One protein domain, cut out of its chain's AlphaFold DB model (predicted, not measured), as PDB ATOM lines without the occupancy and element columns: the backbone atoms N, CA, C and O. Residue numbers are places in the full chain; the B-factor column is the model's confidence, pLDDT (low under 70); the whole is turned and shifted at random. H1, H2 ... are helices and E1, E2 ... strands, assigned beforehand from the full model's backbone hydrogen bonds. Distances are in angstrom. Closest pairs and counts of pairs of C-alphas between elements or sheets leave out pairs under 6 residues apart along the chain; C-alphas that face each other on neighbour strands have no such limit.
ATOM      1  N   LEU A   3     171.499 150.390 177.214       94.94
ATOM      2  CA  LEU A   3     172.729 150.760 177.910       94.94
ATOM      3  C   LEU A   3     173.939 150.174 177.189       94.94
ATOM      4  O   LEU A   3     173.989 148.978 176.911       94.94
ATOM      5  N   LEU A   4     174.922 151.030 176.909       94.38
ATOM      6  CA  LEU A   4     176.185 150.646 176.284       94.38
ATOM      7  C   LEU A   4     177.261 150.559 177.363       94.38
ATOM      8  O   LEU A   4     177.689 151.578 177.904       94.38
ATOM      9  N   GLY A   5     177.685 149.340 177.666       93.88
ATOM     10  CA  GLY A   5     178.675 149.042 178.688       93.88
ATOM     11  C   GLY A   5     178.080 148.332 179.903       93.88
ATOM     12  O   GLY A   5     177.287 148.895 180.651       93.88
ATOM     13  N   ALA A   6     178.562 147.123 180.158       95.12
ATOM     14  CA  ALA A   6     178.306 146.271 181.312       95.12
ATOM     15  C   ALA A   6     179.421 146.389 182.371       95.12
ATOM     16  O   ALA A   6     179.785 145.424 183.047       95.12
ATOM     17  N   GLY A   7     180.009 147.582 182.498       94.12
ATOM     18  CA  GLY A   7     180.916 147.929 183.592       94.12
ATOM     19  C   GLY A   7     180.168 148.148 184.911       94.12
ATOM     20  O   GLY A   7     178.954 147.971 184.985       94.12
ATOM     21  N   LEU A   8     180.887 148.577 185.953       94.38
ATOM     22  CA  LEU A   8     180.309 148.783 187.289       94.38
ATOM     23  C   LEU A   8     179.126 149.764 187.261       94.38
ATOM     24  O   LEU A   8     178.031 149.414 187.682       94.38
ATOM     25  N   ILE A   9     179.336 150.935 186.651       95.06
ATOM     26  CA  ILE A   9     178.311 151.980 186.491       95.06
ATOM     27  C   ILE A   9     177.136 151.479 185.645       95.06
ATOM     28  O   ILE A   9     175.980 151.735 185.969       95.06
ATOM     29  N   GLY A  10     177.423 150.754 184.560       95.12
ATOM     30  CA  GLY A  10     176.385 150.216 183.682       95.12
ATOM     31  C   GLY A  10     175.460 149.258 184.425       95.12
ATOM     32  O   GLY A  10     174.243 149.412 184.372       95.12
ATOM     33  N   CYS A  11     176.036 148.318 185.178       96.12
ATOM     34  CA  CYS A  11     175.272 147.344 185.953       96.12
ATOM     35  C   CYS A  11     174.472 147.990 187.094       96.12
ATOM     36  O   CYS A  11     173.333 147.597 187.330       96.12
ATOM     37  N   GLU A  12     175.043 148.981 187.787       96.38
ATOM     38  CA  GLU A  12     174.343 149.749 188.826       96.38
ATOM     39  C   GLU A  12     173.116 150.461 188.246       96.38
ATOM     40  O   GLU A  12     172.000 150.317 188.743       96.38
ATOM     41  N   PHE A  13     173.298 151.154 187.124       97.00
ATOM     42  CA  PHE A  13     172.207 151.875 186.485       97.00
ATOM     43  C   PHE A  13     171.137 150.930 185.917       97.00
ATOM     44  O   PHE A  13     169.942 151.208 186.025       97.00
ATOM     45  N   ALA A  14     171.540 149.782 185.365       96.56
ATOM     46  CA  ALA A  14     170.607 148.748 184.926       96.56
ATOM     47  C   ALA A  14     169.767 148.198 186.078       96.56
ATOM     48  O   ALA A  14     168.557 148.058 185.916       96.56
ATOM     49  N   ASN A  15     170.383 147.936 187.234       96.12
ATOM     50  CA  ASN A  15     169.673 147.507 188.432       96.12
ATOM     51  C   ASN A  15     168.603 148.529 188.843       96.12
ATOM     52  O   ASN A  15     167.444 148.162 189.026       96.12
ATOM     53  N   ASP A  16     168.968 149.807 188.938       96.38
ATOM     54  CA  ASP A  16     168.048 150.867 189.364       96.38
ATOM     55  C   ASP A  16     166.851 151.023 188.420       96.38
ATOM     56  O   ASP A  16     165.721 151.260 188.857       96.38
ATOM     57  N   LEU A  17     167.084 150.889 187.115       96.00
ATOM     58  CA  LEU A  17     166.038 150.972 186.100       96.00
ATOM     59  C   LEU A  17     165.140 149.739 186.099       96.00
ATOM     60  O   LEU A  17     163.916 149.880 186.087       96.00
ATOM     61  N   ALA A  18     165.736 148.551 186.162       95.00
ATOM     62  CA  ALA A  18     165.013 147.288 186.216       95.00
ATOM     63  C   ALA A  18     164.103 147.221 187.454       95.00
ATOM     64  O   ALA A  18     162.916 146.924 187.338       95.00
ATOM     65  N   GLN A  19     164.600 147.630 188.627       94.69
ATOM     66  CA  GLN A  19     163.798 147.707 189.857       94.69
ATOM     67  C   GLN A  19     162.642 148.714 189.771       94.69
ATOM     68  O   GLN A  19     161.621 148.547 190.438       94.69
ATOM     69  N   ARG A  20     162.768 149.752 188.936       95.00
ATOM     70  CA  ARG A  20     161.693 150.716 188.642       95.00
ATOM     71  C   ARG A  20     160.731 150.236 187.548       95.00
ATOM     72  O   ARG A  20     159.838 150.989 187.166       95.00
ATOM     73  N   GLY A  21     160.893 149.007 187.055       92.31
ATOM     74  CA  GLY A  21     160.027 148.387 186.053       92.31
ATOM     75  C   GLY A  21     160.369 148.737 184.605       92.31
ATOM     76  O   GLY A  21     159.577 148.441 183.709       92.31
ATOM     77  N   TYR A  22     161.520 149.363 184.342       92.50
ATOM     78  CA  TYR A  22     161.981 149.580 182.972       92.50
ATOM     79  C   TYR A  22     162.649 148.317 182.436       92.50
ATOM     80  O   TYR A  22     163.532 147.754 183.075       92.50
ATOM     81  N   ARG A  23     162.300 147.920 181.209       91.31
ATOM     82  CA  ARG A  23     163.065 146.911 180.468       91.31
ATOM     83  C   ARG A  23     164.394 147.510 180.016       91.31
ATOM     84  O   ARG A  23     164.402 148.613 179.454       91.31
ATOM     85  N   VAL A  24     165.501 146.810 180.242       95.44
ATOM     86  CA  VAL A  24     166.852 147.293 179.924       95.44
ATOM     87  C   VAL A  24     167.536 146.311 178.985       95.44
ATOM     88  O   VAL A  24     167.624 145.137 179.304       95.44
ATOM     89  N   ASP A  25     168.056 146.805 177.870       95.75
ATOM     90  CA  ASP A  25     168.917 146.066 176.952       95.75
ATOM     91  C   ASP A  25     170.361 146.503 177.204       95.75
ATOM     92  O   ASP A  25     170.720 147.660 176.965       95.75
ATOM     93  N   MET A  26     171.187 145.600 177.722       96.19
ATOM     94  CA  MET A  26     172.588 145.850 178.040       96.19
ATOM     95  C   MET A  26     173.500 145.306 176.945       96.19
ATOM     96  O   MET A  26     173.541 144.099 176.724       96.19
ATOM     97  N   ILE A  27     174.264 146.185 176.295       96.00
ATOM     98  CA  ILE A  27     175.177 145.839 175.200       96.00
ATOM     99  C   ILE A  27     176.624 146.042 175.656       96.00
ATOM    100  O   ILE A  27     176.978 147.133 176.102       96.00
ATOM    101  N   ASP A  28     177.480 145.028 175.520       94.06
ATOM    102  CA  ASP A  28     178.916 145.147 175.815       94.06
ATOM    103  C   ASP A  28     179.773 144.263 174.894       94.06
ATOM    104  O   ASP A  28     179.366 143.183 174.463       94.06
ATOM    105  N   LEU A  29     181.000 144.718 174.636       91.75
ATOM    106  CA  LEU A  29     182.010 143.998 173.860       91.75
ATOM    107  C   LEU A  29     182.559 142.768 174.599       91.75
ATOM    108  O   LEU A  29     183.044 141.828 173.973       91.75
ATOM    109  N   ALA A  30     182.562 142.787 175.930       92.81
ATOM    110  CA  ALA A  30     183.012 141.690 176.764       92.81
ATOM    111  C   ALA A  30     181.976 140.553 176.777       92.81
ATOM    112  O   ALA A  30     180.774 140.803 176.712       92.81
ATOM    113  N   PRO A  31     182.419 139.291 176.921       93.62
ATOM    114  CA  PRO A  31     181.516 138.142 176.969       93.62
ATOM    115  C   PRO A  31     180.773 137.999 178.307       93.62
ATOM    116  O   PRO A  31     179.899 137.145 178.419       93.62
ATOM    117  N   LEU A  32     181.140 138.781 179.329       95.94
ATOM    118  CA  LEU A  32     180.537 138.783 180.664       95.94
ATOM    119  C   LEU A  32     180.521 140.209 181.235       95.94
ATOM    120  O   LEU A  32     181.483 140.957 181.007       95.94
ATOM    121  N   PRO A  33     179.494 140.580 182.025       95.50
ATOM    122  CA  PRO A  33     179.493 141.851 182.736       95.50
ATOM    123  C   PRO A  33     180.645 141.897 183.731       95.50
ATOM    124  O   PRO A  33     181.063 140.876 184.281       95.50
ATOM    125  N   LEU A  34     181.178 143.098 183.948       94.81
ATOM    126  CA  LEU A  34     182.331 143.331 184.816       94.81
ATOM    127  C   LEU A  34     183.562 142.482 184.438       94.81
ATOM    128  O   LEU A  34     184.479 142.366 185.244       94.81
ATOM    129  N   GLY A  35     183.637 141.921 183.224       87.69
ATOM    130  CA  GLY A  35     184.633 140.902 182.861       87.69
ATOM    131  C   GLY A  35     186.099 141.354 182.918       87.69
ATOM    132  O   GLY A  35     187.002 140.527 182.874       87.69
ATOM    133  N   ARG A  36     186.354 142.664 183.033       88.12
ATOM    134  CA  ARG A  36     187.696 143.236 183.265       88.12
ATOM    135  C   ARG A  36     188.000 143.532 184.739       88.12
ATOM    136  O   ARG A  36     189.120 143.913 185.054       88.12
ATOM    137  N   LEU A  37     187.002 143.430 185.612       91.44
ATOM    138  CA  LEU A  37     187.043 143.864 187.009       91.44
ATOM    139  C   LEU A  37     186.912 142.701 187.992       91.44
ATOM    140  O   LEU A  37     187.419 142.799 189.106       91.44
ATOM    141  N   VAL A  38     186.232 141.618 187.606       93.81
ATOM    142  CA  VAL A  38     185.932 140.493 188.498       93.81
ATOM    143  C   VAL A  38     186.189 139.141 187.823       93.81
ATOM    144  O   VAL A  38     186.176 139.060 186.592       93.81
ATOM    145  N   PRO A  39     186.394 138.065 188.607       95.75
ATOM    146  CA  PRO A  39     186.426 136.703 188.087       95.75
ATOM    147  C   PRO A  39     185.136 136.323 187.329       95.75
ATOM    148  O   PRO A  39     184.054 136.807 187.687       95.75
ATOM    149  N   PRO A  40     185.210 135.436 186.317       94.62
ATOM    150  CA  PRO A  40     184.060 135.043 185.499       94.62
ATOM    151  C   PRO A  40     182.855 134.531 186.294       94.62
ATOM    152  O   PRO A  40     181.716 134.735 185.879       94.62
ATOM    153  N   GLU A  41     183.085 133.883 187.435       96.50
ATOM    154  CA  GLU A  41     182.038 133.364 188.317       96.50
ATOM    155  C   GLU A  41     181.172 134.497 188.879       96.50
ATOM    156  O   GLU A  41     179.947 134.390 188.899       96.50
ATOM    157  N   ILE A  42     181.801 135.610 189.271       95.44
ATOM    158  CA  ILE A  42     181.099 136.800 189.766       95.44
ATOM    159  C   ILE A  42     180.357 137.490 188.619       95.44
ATOM    160  O   ILE A  42     179.208 137.894 188.790       95.44
ATOM    161  N   GLY A  43     180.980 137.584 187.439       96.44
ATOM    162  CA  GLY A  43     180.335 138.131 186.242       96.44
ATOM    163  C   GLY A  43     179.059 137.364 185.873       96.44
ATOM    164  O   GLY A  43     178.017 137.973 185.654       96.44
ATOM    165  N   ARG A  44     179.097 136.025 185.886       96.69
ATOM    166  CA  ARG A  44     177.911 135.185 185.635       96.69
ATOM    167  C   ARG A  44     176.829 135.369 186.692       96.69
ATOM    168  O   ARG A  44     175.676 135.572 186.332       96.69
ATOM    169  N   ALA A  45     177.199 135.365 187.972       96.38
ATOM    170  CA  ALA A  45     176.242 135.586 189.053       96.38
ATOM    171  C   ALA A  45     175.540 136.951 188.924       96.38
ATOM    172  O   ALA A  45     174.328 137.050 189.105       96.38
ATOM    173  N   MET A  46     176.284 137.999 188.556       95.50
ATOM    174  CA  MET A  46     175.730 139.331 188.298       95.50
ATOM    175  C   MET A  46     174.803 139.342 187.075       95.50
ATOM    176  O   MET A  46     173.725 139.933 187.119       95.50
ATOM    177  N   GLN A  47     175.208 138.667 185.996       96.62
ATOM    178  CA  GLN A  47     174.402 138.530 184.786       96.62
ATOM    179  C   GLN A  47     173.049 137.875 185.088       96.62
ATOM    180  O   GLN A  47     172.011 138.416 184.711       96.62
ATOM    181  N   GLU A  48     173.061 136.746 185.800       96.94
ATOM    182  CA  GLU A  48     171.862 136.006 186.204       96.94
ATOM    183  C   GLU A  48     170.963 136.840 187.125       96.94
ATOM    184  O   GLU A  48     169.753 136.908 186.908       96.94
ATOM    185  N   ALA A  49     171.552 137.524 188.112       95.94
ATOM    186  CA  ALA A  49     170.808 138.352 189.058       95.94
ATOM    187  C   ALA A  49     170.061 139.502 188.367       95.94
ATOM    188  O   ALA A  49     168.879 139.714 188.624       95.94
ATOM    189  N   LEU A  50     170.723 140.228 187.463       96.56
ATOM    190  CA  LEU A  50     170.100 141.333 186.734       96.56
ATOM    191  C   LEU A  50     169.148 140.843 185.635       96.56
ATOM    192  O   LEU A  50     168.116 141.473 185.403       96.56
ATOM    193  N   ALA A  51     169.433 139.701 185.000       96.31
ATOM    194  CA  ALA A  51     168.502 139.085 184.055       96.31
ATOM    195  C   ALA A  51     167.170 138.731 184.733       96.31
ATOM    196  O   ALA A  51     166.105 139.004 184.181       96.31
ATOM    197  N   ALA A  52     167.215 138.220 185.969       95.38
ATOM    198  CA  ALA A  52     166.019 137.950 186.766       95.38
ATOM    199  C   ALA A  52     165.199 139.215 187.100       95.38
ATOM    200  O   ALA A  52     164.012 139.106 187.406       95.38
ATOM    201  N   LEU A  53     165.804 140.406 187.017       94.56
ATOM    202  CA  LEU A  53     165.130 141.697 187.184       94.56
ATOM    203  C   LEU A  53     164.599 142.286 185.862       94.56
ATOM    204  O   LEU A  53     163.963 143.336 185.889       94.56
ATOM    205  N   GLY A  54     164.818 141.628 184.717       92.50
ATOM    206  CA  GLY A  54     164.352 142.094 183.404       92.50
ATOM    207  C   GLY A  54     165.402 142.843 182.575       92.50
ATOM    208  O   GLY A  54     165.038 143.639 181.703       92.50
ATOM    209  N   VAL A  55     166.692 142.610 182.847       97.12
ATOM    210  CA  VAL A  55     167.798 143.060 181.987       97.12
ATOM    211  C   VAL A  55     168.076 142.014 180.905       97.12
ATOM    212  O   VAL A  55     168.496 140.896 181.200       97.12
ATOM    213  N   ASP A  56     167.882 142.393 179.647       96.69
ATOM    214  CA  ASP A  56     168.261 141.611 178.474       96.69
ATOM    215  C   ASP A  56     169.730 141.885 178.120       96.69
ATOM    216  O   ASP A  56     170.185 143.030 178.113       96.69
ATOM    217  N   TRP A  57     170.492 140.832 177.829       96.44
ATOM    218  CA  TRP A  57     171.941 140.909 177.630       96.44
ATOM    219  C   TRP A  57     172.336 140.665 176.173       96.44
ATOM    220  O   TRP A  57     172.023 139.621 175.604       96.44
ATOM    221  N   HIS A  58     173.129 141.580 175.620       95.06
ATOM    222  CA  HIS A  58     173.708 141.536 174.276       95.06
ATOM    223  C   HIS A  58     175.234 141.655 174.394       95.06
ATOM    224  O   HIS A  58     175.822 142.726 174.248       95.06
ATOM    225  N   LEU A  59     175.877 140.548 174.760       94.31
ATOM    226  CA  LEU A  59     177.312 140.487 175.055       94.31
ATOM    227  C   LEU A  59     178.122 140.019 173.843       94.31
ATOM    228  O   LEU A  59     177.579 139.420 172.917       94.31
ATOM    229  N   ALA A  60     179.435 140.262 173.875       91.94
ATOM    230  CA  ALA A  60     180.351 139.954 172.772       91.94
ATOM    231  C   ALA A  60     179.910 140.554 171.421       91.94
ATOM    232  O   ALA A  60     180.185 139.998 170.359       91.94
ATOM    233  N   THR A  61     179.232 141.702 171.464       92.31
ATOM    234  CA  THR A  61     178.784 142.443 170.284       92.31
ATOM    235  C   THR A  61     178.884 143.944 170.539       92.31
ATOM    236  O   THR A  61     179.213 144.401 171.636       92.31
ATOM    237  N   SER A  62     178.658 144.734 169.499       90.94
ATOM    238  CA  SER A  62     178.665 146.187 169.563       90.94
ATOM    239  C   SER A  62     177.434 146.757 168.872       90.94
ATOM    240  O   SER A  62     176.684 146.039 168.214       90.94
ATOM    241  N   VAL A  63     177.211 148.058 169.024       90.81
ATOM    242  CA  VAL A  63     176.194 148.756 168.238       90.81
ATOM    243  C   VAL A  63     176.764 149.099 166.868       90.81
ATOM    244  O   VAL A  63     177.739 149.842 166.768       90.81
ATOM    245  N   ALA A  64     176.114 148.601 165.820       87.31
ATOM    246  CA  ALA A  64     176.420 148.928 164.436       87.31
ATOM    247  C   ALA A  64     175.792 150.268 164.016       87.31
ATOM    248  O   ALA A  64     176.488 151.122 163.461       87.31
ATOM    249  N   THR A  65     174.498 150.475 164.294       86.44
ATOM    250  CA  THR A  65     173.780 151.729 163.992       86.44
ATOM    251  C   THR A  65     172.800 152.113 165.096       86.44
ATOM    252  O   THR A  65     172.309 151.264 165.843       86.44
ATOM    253  N   VAL A  66     172.521 153.415 165.189       89.56
ATOM    254  CA  VAL A  66     171.441 153.975 166.006       89.56
ATOM    255  C   VAL A  66     170.621 154.886 165.108       89.56
ATOM    256  O   VAL A  66     171.095 155.942 164.693       89.56
ATOM    257  N   ASP A  67     169.398 154.471 164.818       88.62
ATOM    258  CA  ASP A  67     168.497 155.144 163.893       88.62
ATOM    259  C   ASP A  67     167.307 155.728 164.660       88.62
ATOM    260  O   ASP A  67     166.780 155.114 165.590       88.62
ATOM    261  N   ARG A  68     166.881 156.942 164.302       87.06
ATOM    262  CA  ARG A  68     165.738 157.597 164.949       87.06
ATOM    263  C   ARG A  68     164.447 157.253 164.211       87.06
ATOM    264  O   ARG A  68     164.293 157.616 163.047       87.06
ATOM    265  N   ASN A  69     163.488 156.655 164.913       79.19
ATOM    266  CA  ASN A  69     162.161 156.362 164.375       79.19
ATOM    267  C   ASN A  69     161.195 157.504 164.712       79.19
ATOM    268  O   ASN A  69     160.371 157.389 165.614       79.19
ATOM    269  N   GLY A  70     161.327 158.632 164.008       74.69
ATOM    270  CA  GLY A  70     160.454 159.795 164.205       74.69
ATOM    271  C   GLY A  70     160.429 160.289 165.660       74.69
ATOM    272  O   GLY A  70     161.485 160.525 166.263       74.69
ATOM    273  N   ASP A  71     159.224 160.445 166.212       75.00
ATOM    274  CA  ASP A  71     158.998 160.860 167.605       75.00
ATOM    275  C   ASP A  71     158.978 159.679 168.600       75.00
ATOM    276  O   ASP A  71     159.069 159.901 169.806       75.00
ATOM    277  N   ASP A  72     158.967 158.433 168.110       67.00
ATOM    278  CA  ASP A  72     158.690 157.215 168.893       67.00
ATOM    279  C   ASP A  72     159.949 156.443 169.350       67.00
ATOM    280  O   ASP A  72     159.868 155.308 169.822       67.00
ATOM    281  N   GLY A  73     161.134 157.060 169.273       78.62
ATOM    282  CA  GLY A  73     162.359 156.562 169.913       78.62
ATOM    283  C   GLY A  73     163.497 156.175 168.963       78.62
ATOM    284  O   GLY A  73     163.610 156.681 167.845       78.62
ATOM    285  N   LEU A  74     164.402 155.320 169.456       86.38
ATOM    286  CA  LEU A  74     165.626 154.893 168.767       86.38
ATOM    287  C   LEU A  74     165.577 153.391 168.460       86.38
ATOM    288  O   LEU A  74     165.260 152.594 169.340       86.38
ATOM    289  N   THR A  75     165.955 153.014 167.239       88.25
ATOM    290  CA  THR A  75     166.288 151.632 166.864       88.25
ATOM    291  C   THR A  75     167.791 151.449 166.952       88.25
ATOM    292  O   THR A  75     168.546 152.252 166.409       88.25
ATOM    293  N   VAL A  76     168.227 150.396 167.637       88.81
ATOM    294  CA  VAL A  76     169.642 150.047 167.771       88.81
ATOM    295  C   VAL A  76     169.888 148.736 167.042       88.81
ATOM    296  O   VAL A  76     169.289 147.718 167.383       88.81
ATOM    297  N   THR A  77     170.773 148.762 166.049       87.75
ATOM    298  CA  THR A  77     171.190 147.568 165.306       87.75
ATOM    299  C   THR A  77     172.515 147.075 165.867       87.75
ATOM    300  O   THR A  77     173.453 147.861 166.006       87.75
ATOM    301  N   LEU A  78     172.604 145.785 166.187       88.75
ATOM    302  CA  LEU A  78     173.828 145.162 166.689       88.75
ATOM    303  C   LEU A  78     174.752 144.729 165.549       88.75
ATOM    304  O   LEU A  78     174.309 144.490 164.425       88.75
ATOM    305  N   ASP A  79     176.037 144.615 165.861       89.00
ATOM    306  CA  ASP A  79     177.038 144.034 164.974       89.00
ATOM    307  C   ASP A  79     176.732 142.545 164.732       89.00
ATOM    308  O   ASP A  79     176.458 141.786 165.666       89.00
TER     309      ASP A  79
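This is residues 3 to 79 of the 211 residues of an uncharacterized protein of Campylobacterales bacterium (UniProt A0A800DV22). A small parallel pair of strands, E1 and E2, sits in the middle, with the helices H1 and H2 over one face, both running the same way, and the hairpin of E3 and E4 reaching away on the other side. Residues 3 to 4 pair in parallel with residues 26 to 27 of E1. The printed part has 77 residues, with H1, E1, H2, E2, E3 and E4 along the chain, a mixed class of helices and strands. It is compact, with a radius of gyration of the C-alphas of 12.8 A and spans of 42 by 28 by 17 A.

H1 is residues 8 to 19, 16.7 A long, from C-alpha 8 at (180.309, 148.783, 187.289). E1 is residues 24 to 28, H2 residues 40 to 51, 16.1 A long, and E2 residues 55 to 59. E3 is residues 63 to 68, 14.1 A long, and E4 residues 74 to 78, ending at C-alpha 78 (173.828, 145.162, 166.689).

E1 and E2 are parallel neighbours at 18 degrees, with N 26 and O 56 within hydrogen-bond range at 2.8 A. E1, H2 and E2 form a strand-helix-strand unit, two parallel neighbour strands with a helix between, and its crossover is right-handed. The closest C-alphas of H1 and E1, Ala 14 and Val 24, are 6.4 A apart; those of H2 and E2, Ala 51 and Trp 57, 7.5 A. H2 touches H1 with residue 50 alone, C-alphas of Asn 15 and Leu 50 being closest at 6.4 A, at a shallow tilt of 27 degrees, the same way. In both helices every O i to N i+4 pair is within hydrogen-bond range. E3 and E4 are an antiparallel hairpin at 161 degrees, with N 75 and O 67 at 2.8 A. H1 and E3 are apart.

The C-alphas farthest apart, Pro 39 and Gly 70, are 42.2 A from each other. The printed part has no cut. The link from E1 to H2, 11 residues, is long. Residue 72 is under 70 in pLDDT.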